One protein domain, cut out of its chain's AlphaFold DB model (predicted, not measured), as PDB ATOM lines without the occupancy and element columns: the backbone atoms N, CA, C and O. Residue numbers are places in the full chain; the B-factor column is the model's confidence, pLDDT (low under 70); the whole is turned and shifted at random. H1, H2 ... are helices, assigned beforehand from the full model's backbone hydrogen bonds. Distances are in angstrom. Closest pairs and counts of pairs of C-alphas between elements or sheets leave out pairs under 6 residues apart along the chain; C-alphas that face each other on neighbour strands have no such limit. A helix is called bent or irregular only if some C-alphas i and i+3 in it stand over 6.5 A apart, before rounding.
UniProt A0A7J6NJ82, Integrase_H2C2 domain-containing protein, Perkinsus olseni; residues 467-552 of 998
ATOM      1  N   PRO A 467     -26.498   6.856  31.219       64.00
ATOM      2  CA  PRO A 467     -27.543   7.286  32.139       64.00
ATOM      3  C   PRO A 467     -28.678   7.975  31.382       64.00
ATOM      4  O   PRO A 467     -28.439   8.767  30.466       64.00
ATOM      5  N   ALA A 468     -29.931   7.740  31.783       59.88
ATOM      6  CA  ALA A 468     -31.094   8.335  31.114       59.88
ATOM      7  C   ALA A 468     -31.034   9.879  31.048       59.88
ATOM      8  O   ALA A 468     -31.551  10.484  30.105       59.88
ATOM      9  N   THR A 469     -30.348  10.503  32.012       57.53
ATOM     10  CA  THR A 469     -30.043  11.940  32.092       57.53
ATOM     11  C   THR A 469     -29.024  12.416  31.047       57.53
ATOM     12  O   THR A 469     -29.136  13.538  30.557       57.53
ATOM     13  N   GLU A 470     -28.072  11.575  30.626       63.62
ATOM     14  CA  GLU A 470     -27.137  11.886  29.533       63.62
ATOM     15  C   GLU A 470     -27.795  11.784  28.152       63.62
ATOM     16  O   GLU A 470     -27.290  12.346  27.176       63.62
ATOM     17  N   ILE A 471     -28.949  11.121  28.032       69.62
ATOM     18  CA  ILE A 471     -29.583  10.898  26.727       69.62
ATOM     19  C   ILE A 471     -30.251  12.165  26.174       69.62
ATOM     20  O   ILE A 471     -30.208  12.401  24.964       69.62
ATOM     21  N   LEU A 472     -30.804  13.024  27.038       73.50
ATOM     22  CA  LEU A 472     -31.513  14.243  26.636       73.50
ATOM     23  C   LEU A 472     -30.768  15.534  27.027       73.50
ATOM     24  O   LEU A 472     -30.188  15.603  28.110       73.50
ATOM     25  N   PRO A 473     -30.761  16.581  26.174       78.38
ATOM     26  CA  PRO A 473     -31.330  16.636  24.826       78.38
ATOM     27  C   PRO A 473     -30.507  15.834  23.803       78.38
ATOM     28  O   PRO A 473     -29.287  15.985  23.704       78.38
ATOM     29  N   LEU A 474     -31.188  15.020  22.991       83.00
ATOM     30  CA  LEU A 474     -30.536  14.228  21.951       83.00
ATOM     31  C   LEU A 474     -30.069  15.143  20.806       83.00
ATOM     32  O   LEU A 474     -30.830  15.955  20.278       83.00
ATOM     33  N   THR A 475     -28.801  15.016  20.426       84.75
ATOM     34  CA  THR A 475     -28.150  15.763  19.335       84.75
ATOM     35  C   THR A 475     -27.334  14.786  18.494       84.75
ATOM     36  O   THR A 475     -26.955  13.725  18.999       84.75
ATOM     37  N   LYS A 476     -26.981  15.133  17.245       80.19
ATOM     38  CA  LYS A 476     -26.109  14.265  16.425       80.19
ATOM     39  C   LYS A 476     -24.791  13.953  17.142       80.19
ATOM     40  O   LYS A 476     -24.343  12.811  17.126       80.19
ATOM     41  N   ARG A 477     -24.205  14.936  17.842       79.94
ATOM     42  CA  ARG A 477     -23.008  14.729  18.673       79.94
ATOM     43  C   ARG A 477     -23.229  13.643  19.729       79.94
ATOM     44  O   ARG A 477     -22.398  12.745  19.812       79.94
ATOM     45  N   ARG A 478     -24.332  13.695  20.486       81.50
ATOM     46  CA  ARG A 478     -24.636  12.681  21.509       81.50
ATOM     47  C   ARG A 478     -24.872  11.298  20.903       81.50
ATOM     48  O   ARG A 478     -24.281  10.342  21.385       81.50
ATOM     49  N   VAL A 479     -25.588  11.186  19.780       82.50
ATOM     50  CA  VAL A 479     -25.731   9.897  19.067       82.50
ATOM     51  C   VAL A 479     -24.365   9.306  18.699       82.50
ATOM     52  O   VAL A 479     -24.110   8.130  18.953       82.50
ATOM     53  N   PHE A 480     -23.442  10.117  18.175       82.75
ATOM     54  CA  PHE A 480     -22.080   9.670  17.858       82.75
ATOM     55  C   PHE A 480     -21.236   9.346  19.104       82.75
ATOM     56  O   PHE A 480     -20.370   8.481  19.031       82.75
ATOM     57  N   GLN A 481     -21.485   9.998  20.245       80.31
ATOM     58  CA  GLN A 481     -20.837   9.671  21.520       80.31
ATOM     59  C   GLN A 481     -21.349   8.340  22.093       80.31
ATOM     60  O   GLN A 481     -20.539   7.518  22.509       80.31
ATOM     61  N   HIS A 482     -22.662   8.089  22.075       84.31
ATOM     62  CA  HIS A 482     -23.245   6.863  22.639       84.31
ATOM     63  C   HIS A 482     -22.941   5.654  21.746       84.31
ATOM     64  O   HIS A 482     -22.452   4.642  22.229       84.31
ATOM     65  N   THR A 483     -23.105   5.785  20.423       81.81
ATOM     66  CA  THR A 483     -22.678   4.749  19.458       81.81
ATOM     67  C   THR A 483     -21.153   4.577  19.394       81.81
ATOM     68  O   THR A 483     -20.666   3.622  18.796       81.81
ATOM     69  N   GLY A 484     -20.385   5.477  20.017       76.31
ATOM     70  CA  GLY A 484     -18.963   5.288  20.299       76.31
ATOM     71  C   GLY A 484     -18.688   4.287  21.427       76.31
ATOM     72  O   GLY A 484     -17.614   3.697  21.430       76.31
ATOM     73  N   ARG A 485     -19.647   4.046  22.337       79.00
ATOM     74  CA  ARG A 485     -19.582   2.967  23.345       79.00
ATOM     75  C   ARG A 485     -19.856   1.581  22.739       79.00
ATOM     76  O   ARG A 485     -19.390   0.592  23.274       79.00
ATOM     77  N   LEU A 486     -20.520   1.530  21.579       76.25
ATOM     78  CA  LEU A 486     -20.686   0.326  20.746       76.25
ATOM     79  C   LEU A 486     -19.455   0.027  19.857       76.25
ATOM     80  O   LEU A 486     -19.550  -0.691  18.858       76.25
ATOM     81  N   HIS A 487     -18.305   0.651  20.127       73.56
ATOM     82  CA  HIS A 487     -17.089   0.410  19.358       73.56
ATOM     83  C   HIS A 487     -16.289  -0.742  19.961       73.56
ATOM     84  O   HIS A 487     -15.547  -0.561  20.918       73.56
ATOM     85  N   GLU A 488     -16.390  -1.896  19.318       65.38
ATOM     86  CA  GLU A 488     -15.405  -2.970  19.416       65.38
ATOM     87  C   GLU A 488     -14.246  -2.770  18.426       65.38
ATOM     88  O   GLU A 488     -14.415  -2.192  17.344       65.38
ATOM     89  N   THR A 489     -13.069  -3.251  18.811       60.19
ATOM     90  CA  THR A 489     -11.813  -3.142  18.057       60.19
ATOM     91  C   THR A 489     -11.652  -4.249  17.015       60.19
ATOM     92  O   THR A 489     -11.176  -3.994  15.907       60.19
ATOM     93  N   THR A 490     -12.052  -5.464  17.388       58.81
ATOM     94  CA  THR A 490     -11.852  -6.734  16.673       58.81
ATOM     95  C   THR A 490     -12.763  -6.886  15.455       58.81
ATOM     96  O   THR A 490     -12.307  -7.371  14.424       58.81
ATOM     97  N   ARG A 491     -13.987  -6.331  15.508       65.38
ATOM     98  CA  ARG A 491     -15.037  -6.445  14.468       65.38
ATOM     99  C   ARG A 491     -15.643  -7.847  14.371       65.38
ATOM    100  O   ARG A 491     -15.969  -8.325  13.282       65.38
ATOM    101  N   GLU A 492     -15.781  -8.491  15.517       71.38
ATOM    102  CA  GLU A 492     -16.341  -9.833  15.652       71.38
ATOM    103  C   GLU A 492     -17.836  -9.815  16.000       71.38
ATOM    104  O   GLU A 492     -18.476 -10.854  15.911       71.38
ATOM    105  N   HIS A 493     -18.421  -8.656  16.337       80.62
ATOM    106  CA  HIS A 493     -19.832  -8.524  16.717       80.62
ATOM    107  C   HIS A 493     -20.665  -7.850  15.613       80.62
ATOM    108  O   HIS A 493     -20.937  -6.640  15.653       80.62
ATOM    109  N   GLY A 494     -21.152  -8.633  14.646       79.50
ATOM    110  CA  GLY A 494     -21.909  -8.127  13.493       79.50
ATOM    111  C   GLY A 494     -23.160  -7.332  13.885       79.50
ATOM    112  O   GLY A 494     -23.448  -6.286  13.297       79.50
ATOM    113  N   VAL A 495     -23.853  -7.765  14.945       85.38
ATOM    114  CA  VAL A 495     -25.028  -7.081  15.521       85.38
ATOM    115  C   VAL A 495     -24.677  -5.678  16.019       85.38
ATOM    116  O   VAL A 495     -25.352  -4.697  15.688       85.38
ATOM    117  N   THR A 496     -23.599  -5.562  16.792       85.25
ATOM    118  CA  THR A 496     -23.164  -4.305  17.407       85.25
ATOM    119  C   THR A 496     -22.666  -3.317  16.354       85.25
ATOM    120  O   THR A 496     -22.998  -2.127  16.422       85.25
ATOM    121  N   ASP A 497     -21.917  -3.779  15.344       79.81
ATOM    122  CA  ASP A 497     -21.502  -2.928  14.222       79.81
ATOM    123  C   ASP A 497     -22.700  -2.440  13.397       79.81
ATOM    124  O   ASP A 497     -22.790  -1.241  13.102       79.81
ATOM    125  N   TYR A 498     -23.669  -3.320  13.117       84.81
ATOM    126  CA  TYR A 498     -24.913  -2.962  12.438       84.81
ATOM    127  C   TYR A 498     -25.682  -1.866  13.192       84.81
ATOM    128  O   TYR A 498     -25.921  -0.794  12.631       84.81
ATOM    129  N   ILE A 499     -25.998  -2.075  14.477       86.12
ATOM    130  CA  ILE A 499     -26.717  -1.102  15.324       86.12
ATOM    131  C   ILE A 499     -25.981   0.244  15.353       86.12
ATOM    132  O   ILE A 499     -26.573   1.297  15.095       86.12
ATOM    133  N   LYS A 500     -24.670   0.224  15.618       83.94
ATOM    134  CA  LYS A 500     -23.805   1.413  15.657       83.94
ATOM    135  C   LYS A 500     -23.879   2.222  14.365       83.94
ATOM    136  O   LYS A 500     -23.956   3.452  14.416       83.94
ATOM    137  N   ASN A 501     -23.825   1.560  13.213       77.44
ATOM    138  CA  ASN A 501     -23.821   2.223  11.911       77.44
ATOM    139  C   ASN A 501     -25.227   2.702  11.520       77.44
ATOM    140  O   ASN A 501     -25.383   3.842  11.070       77.44
ATOM    141  N   ALA A 502     -26.260   1.904  11.792       79.19
ATOM    142  CA  ALA A 502     -27.648   2.249  11.516       79.19
ATOM    143  C   ALA A 502     -28.129   3.448  12.361       79.19
ATOM    144  O   ALA A 502     -28.721   4.382  11.817       79.19
ATOM    145  N   LEU A 503     -27.798   3.505  13.660       83.06
ATOM    146  CA  LEU A 503     -28.118   4.651  14.528       83.06
ATOM    147  C   LEU A 503     -27.403   5.943  14.092       83.06
ATOM    148  O   LEU A 503     -27.996   7.025  14.132       83.06
ATOM    149  N   LYS A 504     -26.151   5.853  13.617       80.00
ATOM    150  CA  LYS A 504     -25.429   7.002  13.035       80.00
ATOM    151  C   LYS A 504     -26.105   7.513  11.765       80.00
ATOM    152  O   LYS A 504     -26.228   8.725  11.610       80.00
ATOM    153  N   MET A 505     -26.557   6.611  10.890       74.94
ATOM    154  CA  MET A 505     -27.296   6.959   9.668       74.94
ATOM    155  C   MET A 505     -28.672   7.564   9.969       74.94
ATOM    156  O   MET A 505     -29.069   8.518   9.301       74.94
ATOM    157  N   TRP A 506     -29.380   7.058  10.982       79.69
ATOM    158  CA  TRP A 506     -30.665   7.599  11.438       79.69
ATOM    159  C   TRP A 506     -30.545   9.049  11.937       79.69
ATOM    160  O   TRP A 506     -31.367   9.895  11.589       79.69
ATOM    161  N   ALA A 507     -29.468   9.383  12.658       75.69
ATOM    162  CA  ALA A 507     -29.183  10.760  13.075       75.69
ATOM    163  C   ALA A 507     -28.737  11.696  11.924       75.69
ATOM    164  O   ALA A 507     -28.595  12.908  12.130       75.69
ATOM    165  N   GLY A 508     -28.512  11.171  10.716       66.44
ATOM    166  CA  GLY A 508     -28.279  11.936   9.489       66.44
ATOM    167  C   GLY A 508     -27.173  11.372   8.590       66.44
ATOM    168  O   GLY A 508     -26.468  10.427   8.931       66.44
ATOM    169  N   VAL A 509     -26.993  11.994   7.420       50.56
ATOM    170  CA  VAL A 509     -25.988  11.570   6.430       50.56
ATOM    171  C   VAL A 509     -24.576  11.675   7.012       50.56
ATOM    172  O   VAL A 509     -24.098  12.762   7.349       50.56
ATOM    173  N   VAL A 510     -23.894  10.535   7.099       39.31
ATOM    174  CA  VAL A 510     -22.514  10.450   7.578       39.31
ATOM    175  C   VAL A 510     -21.554  11.028   6.528       39.31
ATOM    176  O   VAL A 510     -21.724  10.830   5.330       39.31
ATOM    177  N   GLY A 511     -20.504  11.721   6.974       37.72
ATOM    178  CA  GLY A 511     -19.312  11.972   6.154       37.72
ATOM    179  C   GLY A 511     -19.303  13.214   5.252       37.72
ATOM    180  O   GLY A 511     -18.237  13.542   4.737       37.72
ATOM    181  N   LEU A 512     -20.403  13.963   5.094       31.89
ATOM    182  CA  LEU A 512     -20.373  15.229   4.342       31.89
ATOM    183  C   LEU A 512     -19.865  16.406   5.211       31.89
ATOM    184  O   LEU A 512     -20.519  16.770   6.190       31.89
ATOM    185  N   PRO A 513     -18.742  17.084   4.863       33.50
ATOM    186  CA  PRO A 513     -18.161  18.159   5.690       33.50
ATOM    187  C   PRO A 513     -18.973  19.466   5.762       33.50
ATOM    188  O   PRO A 513     -18.493  20.452   6.333       33.50
ATOM    189  N   THR A 514     -20.141  19.511   5.120       38.19
ATOM    190  CA  THR A 514     -20.998  20.690   4.942       38.19
ATOM    191  C   THR A 514     -21.909  20.948   6.142       38.19
ATOM    192  O   THR A 514     -22.095  22.104   6.521       38.19
ATOM    193  N   ASP A 515     -22.412  19.904   6.804       54.19
ATOM    194  CA  ASP A 515     -23.399  20.028   7.883       54.19
ATOM    195  C   ASP A 515     -22.766  20.129   9.285       54.19
ATOM    196  O   ASP A 515     -23.063  19.367  10.201       54.19
ATOM    197  N   LYS A 516     -21.861  21.095   9.485       55.72
ATOM    198  CA  LYS A 516     -21.311  21.383  10.829       55.72
ATOM    199  C   LYS A 516     -22.314  22.090  11.747       55.72
ATOM    200  O   LYS A 516     -22.176  22.014  12.965       55.72
ATOM    201  N   LYS A 517     -23.309  22.783  11.177       59.41
ATOM    202  CA  LYS A 517     -24.285  23.597  11.923       59.41
ATOM    203  C   LYS A 517     -25.334  22.763  12.673       59.41
ATOM    204  O   LYS A 517     -25.952  23.302  13.585       59.41
ATOM    205  N   SER A 518     -25.547  21.489  12.329       70.50
ATOM    206  CA  SER A 518     -26.539  20.632  13.003       70.50
ATOM    207  C   SER A 518     -26.003  19.796  14.171       70.50
ATOM    208  O   SER A 518     -26.806  19.298  14.952       70.50
ATOM    209  N   TRP A 519     -24.680  19.646  14.339       72.44
ATOM    210  CA  TRP A 519     -24.097  18.680  15.294       72.44
ATOM    211  C   TRP A 519     -24.585  18.840  16.735       72.44
ATOM    212  O   TRP A 519     -24.729  17.848  17.450       72.44
ATOM    213  N   ASN A 520     -24.841  20.086  17.136       79.12
ATOM    214  CA  ASN A 520     -25.315  20.455  18.465       79.12
ATOM    215  C   ASN A 520     -26.800  20.885  18.464       79.12
ATOM    216  O   ASN A 520     -27.306  21.279  19.511       79.12
ATOM    217  N   LYS A 521     -27.502  20.851  17.319       79.25
ATOM    218  CA  LYS A 521     -28.949  21.107  17.285       79.25
ATOM    219  C   LYS A 521     -29.673  19.920  17.922       79.25
ATOM    220  O   LYS A 521     -29.315  18.768  17.662       79.25
ATOM    221  N   LYS A 522     -30.690  20.209  18.741       81.38
ATOM    222  CA  LYS A 522     -31.608  19.198  19.278       81.38
ATOM    223  C   LYS A 522     -32.297  18.497  18.105       81.38
ATOM    224  O   LYS A 522     -32.814  19.166  17.212       81.38
ATOM    225  N   LEU A 523     -32.274  17.170  18.100       80.25
ATOM    226  CA  LEU A 523     -33.058  16.375  17.163       80.25
ATOM    227  C   LEU A 523     -34.523  16.422  17.609       80.25
ATOM    228  O   LEU A 523     -34.813  16.180  18.783       80.25
ATOM    229  N   GLN A 524     -35.429  16.746  16.687       80.38
ATOM    230  CA  GLN A 524     -36.863  16.637  16.939       80.38
ATOM    231  C   GLN A 524     -37.234  15.162  16.810       80.38
ATOM    232  O   GLN A 524     -37.300  14.632  15.704       80.38
ATOM    233  N   VAL A 525     -37.372  14.494  17.954       81.12
ATOM    234  CA  VAL A 525     -37.676  13.065  18.046       81.12
ATOM    235  C   VAL A 525     -38.932  12.863  18.880       81.12
ATOM    236  O   VAL A 525     -39.084  13.478  19.939       81.12
ATOM    237  N   SER A 526     -39.828  12.007  18.400       84.12
ATOM    238  CA  SER A 526     -40.996  11.557  19.148       84.12
ATOM    239  C   SER A 526     -40.579  10.686  20.335       84.12
ATOM    240  O   SER A 526     -39.456  10.173  20.404       84.12
ATOM    241  N   ARG A 527     -41.508  10.478  21.275       82.81
ATOM    242  CA  ARG A 527     -41.301   9.562  22.402       82.81
ATOM    243  C   ARG A 527     -40.955   8.146  21.919       82.81
ATOM    244  O   ARG A 527     -39.957   7.595  22.370       82.81
ATOM    245  N   PHE A 528     -41.695   7.631  20.934       83.31
ATOM    246  CA  PHE A 528     -41.461   6.316  20.332       83.31
ATOM    247  C   PHE A 528     -40.090   6.208  19.645       83.31
ATOM    248  O   PHE A 528     -39.377   5.225  19.835       83.31
ATOM    249  N   GLN A 529     -39.667   7.240  18.901       84.31
ATOM    250  CA  GLN A 529     -38.328   7.283  18.298       84.31
ATOM    251  C   GLN A 529     -37.219   7.252  19.362       84.31
ATOM    252  O   GLN A 529     -36.197   6.593  19.170       84.31
ATOM    253  N   LEU A 530     -37.412   7.949  20.486       85.44
ATOM    254  CA  LEU A 530     -36.460   7.976  21.596       85.44
ATOM    255  C   LEU A 530     -36.416   6.650  22.369       85.44
ATOM    256  O   LEU A 530     -35.334   6.216  22.760       85.44
ATOM    257  N   GLU A 531     -37.564   6.015  22.600       86.31
ATOM    258  CA  GLU A 531     -37.656   4.694  23.233       86.31
ATOM    259  C   GLU A 531     -36.970   3.636  22.357       86.31
ATOM    260  O   GLU A 531     -36.064   2.954  22.834       86.31
ATOM    261  N   ARG A 532     -37.254   3.609  21.047       88.31
ATOM    262  CA  ARG A 532     -36.592   2.691  20.105       88.31
ATOM    263  C   ARG A 532     -35.088   2.948  19.957       88.31
ATOM    264  O   ARG A 532     -34.312   2.010  19.808       88.31
ATOM    265  N   TYR A 533     -34.652   4.209  20.026       89.00
ATOM    266  CA  TYR A 533     -33.229   4.565  20.074       89.00
ATOM    267  C   TYR A 533     -32.525   3.974  21.306       89.00
ATOM    268  O   TYR A 533     -31.412   3.462  21.185       89.00
ATOM    269  N   LYS A 534     -33.163   4.049  22.483       88.06
ATOM    270  CA  LYS A 534     -32.627   3.483  23.731       88.06
ATOM    271  C   LYS A 534     -32.545   1.964  23.658       88.06
ATOM    272  O   LYS A 534     -31.489   1.426  23.950       88.06
ATOM    273  N   GLU A 535     -33.614   1.307  23.220       89.12
ATOM    274  CA  GLU A 535     -33.693  -0.153  23.082       89.12
ATOM    275  C   GLU A 535     -32.595  -0.708  22.159       89.12
ATOM    276  O   GLU A 535     -31.889  -1.646  22.521       89.12
ATOM    277  N   LEU A 536     -32.384  -0.090  20.990       89.62
ATOM    278  CA  LEU A 536     -31.318  -0.492  20.066       89.62
ATOM    279  C   LEU A 536     -29.922  -0.274  20.667       89.62
ATOM    280  O   LEU A 536     -29.046  -1.122  20.511       89.62
ATOM    281  N   LEU A 537     -29.702   0.848  21.357       88.31
ATOM    282  CA  LEU A 537     -28.435   1.122  22.035       88.31
ATOM    283  C   LEU A 537     -28.163   0.093  23.145       88.31
ATOM    284  O   LEU A 537     -27.064  -0.449  23.197       88.31
ATOM    285  N   ASP A 538     -29.159  -0.199  23.978       87.75
ATOM    286  CA  ASP A 538     -29.095  -1.163  25.081       87.75
ATOM    287  C   ASP A 538     -28.882  -2.604  24.596       87.75
ATOM    288  O   ASP A 538     -28.032  -3.321  25.122       87.75
ATOM    289  N   THR A 539     -29.537  -2.982  23.491       88.25
ATOM    290  CA  THR A 539     -29.281  -4.245  22.779       88.25
ATOM    291  C   THR A 539     -27.797  -4.351  22.418       88.25
ATOM    292  O   THR A 539     -27.131  -5.311  22.795       88.25
ATOM    293  N   GLY A 540     -27.235  -3.341  21.741       86.56
ATOM    294  CA  GLY A 540     -25.819  -3.348  21.356       86.56
ATOM    295  C   GLY A 540     -24.848  -3.355  22.546       86.56
ATOM    296  O   GLY A 540     -23.771  -3.939  22.446       86.56
ATOM    297  N   LEU A 541     -25.210  -2.726  23.670       85.69
ATOM    298  CA  LEU A 541     -24.421  -2.766  24.908       85.69
ATOM    299  C   LEU A 541     -24.466  -4.162  25.547       85.69
ATOM    300  O   LEU A 541     -23.434  -4.655  25.992       85.69
ATOM    301  N   THR A 542     -25.628  -4.816  25.535       86.62
ATOM    302  CA  THR A 542     -25.826  -6.177  26.059       86.62
ATOM    303  C   THR A 542     -25.014  -7.204  25.274       86.62
ATOM    304  O   THR A 542     -24.262  -7.959  25.880       86.62
ATOM    305  N   TYR A 543     -25.025  -7.149  23.936       84.62
ATOM    306  CA  TYR A 543     -24.170  -8.012  23.103       84.62
ATOM    307  C   TYR A 543     -22.670  -7.864  23.423       84.62
ATOM    308  O   TYR A 543     -21.936  -8.845  23.379       84.62
ATOM    309  N   LEU A 544     -22.201  -6.660  23.783       79.88
ATOM    310  CA  LEU A 544     -20.810  -6.452  24.214       79.88
ATOM    311  C   LEU A 544     -20.532  -6.937  25.647       79.88
ATOM    312  O   LEU A 544     -19.389  -7.268  25.948       79.88
ATOM    313  N   ARG A 545     -21.544  -6.981  26.524       80.75
ATOM    314  CA  ARG A 545     -21.446  -7.523  27.896       80.75
ATOM    315  C   ARG A 545     -21.434  -9.046  27.924       80.75
ATOM    316  O   ARG A 545     -20.768  -9.629  28.769       80.75
ATOM    317  N   GLU A 546     -22.164  -9.670  27.007       80.12
ATOM    318  CA  GLU A 546     -22.238 -11.126  26.849       80.12
ATOM    319  C   GLU A 546     -21.070 -11.703  26.026       80.12
ATOM    320  O   GLU A 546     -20.947 -12.924  25.902       80.12
ATOM    321  N   CYS A 547     -20.190 -10.843  25.497       77.12
ATOM    322  CA  CYS A 547     -18.949 -11.248  24.845       77.12
ATOM    323  C   CYS A 547     -18.093 -12.104  25.791       77.12
ATOM    324  O   CYS A 547     -17.704 -11.665  26.874       77.12
ATOM    325  N   LYS A 548     -17.761 -13.323  25.356       67.44
ATOM    326  CA  LYS A 548     -16.946 -14.286  26.119       67.44
ATOM    327  C   LYS A 548     -15.438 -14.153  25.867       67.44
ATOM    328  O   LYS A 548     -14.682 -15.047  26.231       67.44
ATOM    329  N   GLY A 549     -15.027 -13.041  25.262       65.69
ATOM    330  CA  GLY A 549     -13.651 -12.761  24.873       65.69
ATOM    331  C   GLY A 549     -13.295 -13.238  23.468       65.69
ATOM    332  O   GLY A 549     -13.941 -14.117  22.894       65.69
ATOM    333  N   HIS A 550     -12.252 -12.620  22.928       71.81
ATOM    334  CA  HIS A 550     -11.648 -12.915  21.636       71.81
ATOM    335  C   HIS A 550     -10.326 -13.642  21.873       71.81
ATOM    336  O   HIS A 550      -9.510 -13.212  22.693       71.81
ATOM    337  N   TYR A 551     -10.119 -14.746  21.166       60.44
ATOM    338  CA  TYR A 551      -8.999 -15.659  21.386       60.44
ATOM    339  C   TYR A 551      -8.031 -15.615  20.200       60.44
ATOM    340  O   TYR A 551      -8.447 -15.425  19.056       60.44
ATOM    341  N   SER A 552      -6.736 -15.803  20.462       60.34
ATOM    342  CA  SER A 552      -5.728 -15.920  19.404       60.34
ATOM    343  C   SER A 552      -5.978 -17.158  18.518       60.34
ATOM    344  O   SER A 552      -6.508 -18.174  18.965       60.34
TER     345      SER A 552
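What this domain is: This is residues 467 to 552 of the 998 residues of the protein "Integrase_H2C2 domain-containing protein" of Perkinsus olseni (UniProt A0A7J6NJ82). The long helix H4 and the shorter H3 lie side by side and run opposite ways, and the short helix H2 lies alongside them, so that the centres of the three make a triangle; the one-turn helix H1 sits near H2 at the margin. At one end of this small group of helices a long loop, residues 507 to 526, leads from H3 back to H4, and its residues 511 to 517 stick out; at the other end a tail of residues 546 to 552 runs on from H4. The printed part has 86 residues with four named helices, in the order H1, H2, H3, H4, and no named strand; the class is all helix, with 43 of the 86 residues in the helices. The whole is only just compact, close to loose, with a radius of gyration of the C-alphas of 13.9 A, and it is only just elongated, spanning 44 by 29 by 17 A.

Where its parts are: Begin with the longest helix, H4, residues 527 to 545: find C-alpha 527 at (-41.301, 9.562, 22.402), and from there the helix runs 26.8 A to C-alpha 545 at (-21.446, -7.523, 27.896). Next look at H3, residues 494 to 506, which starts from C-alpha 494 at (-21.909, -8.127, 13.493) and covers 18.1 A from first to last C-alpha; y rises along it to 7.599 at C-alpha 506. H2 is residues 476 to 482, 10.1 A long, with C-alpha 476 at (-26.109, 14.265, 16.425). H1, residues 468 to 471, is 5.3 A long and follows directly on Pro 467, the first printed residue. No helix is bent or irregular.

How they stand to each other: Start from H4 and look across to H3: the two touch, with 12 pairs of C-alphas within 8 A. Their closest C-alphas are those of Gly 540 and Thr 496, 4.9 A apart. H3 and H4 run opposite ways at a shallow tilt of 28 degrees and form a helical hairpin. Now go to residues 503 to 504, with which alone H3 touches H2. H2 and H3 only just touch, with 3 pairs of C-alphas within 8 A, the closest being those of Phe 480 and Lys 504 at 6.4 A. They run opposite ways at a shallow tilt of 19 degrees, a second helical hairpin. H2 and H4 are close but not clearly touching; their closest C-alphas, those of His 482 and Leu 537, are 7.8 A apart. These two run the same way at a shallow tilt of 33 degrees, only just short of steep. H1 is close to H2 but not clearly touching it, the closest C-alphas being those of Ile 471 and Arg 478 at 7.4 A, and it is apart from H3 and from H4. Along the backbones of H2, H3 and H4, every O i to N i+4 pair is within hydrogen-bond range, while H1 is too short for such a pair.

The domain as a whole: The two C-alphas farthest apart are those of Gln 524 and Ser 552, at 45.1 A; look for the second at (-5.728, -15.920, 19.404). The printed part has no cut. The link from H1 to H2 is tight, with 4 residues, while H2 to H3, with 11 residues, and H3 to H4, with 20, are long links. In the last of these, residues 511 to 517 stand free. The mean pLDDT of the printed part is 74.7; it is under 70 at residues 467 to 471, 488 to 491, 508 to 517, 548 to 549 and 551 to 552.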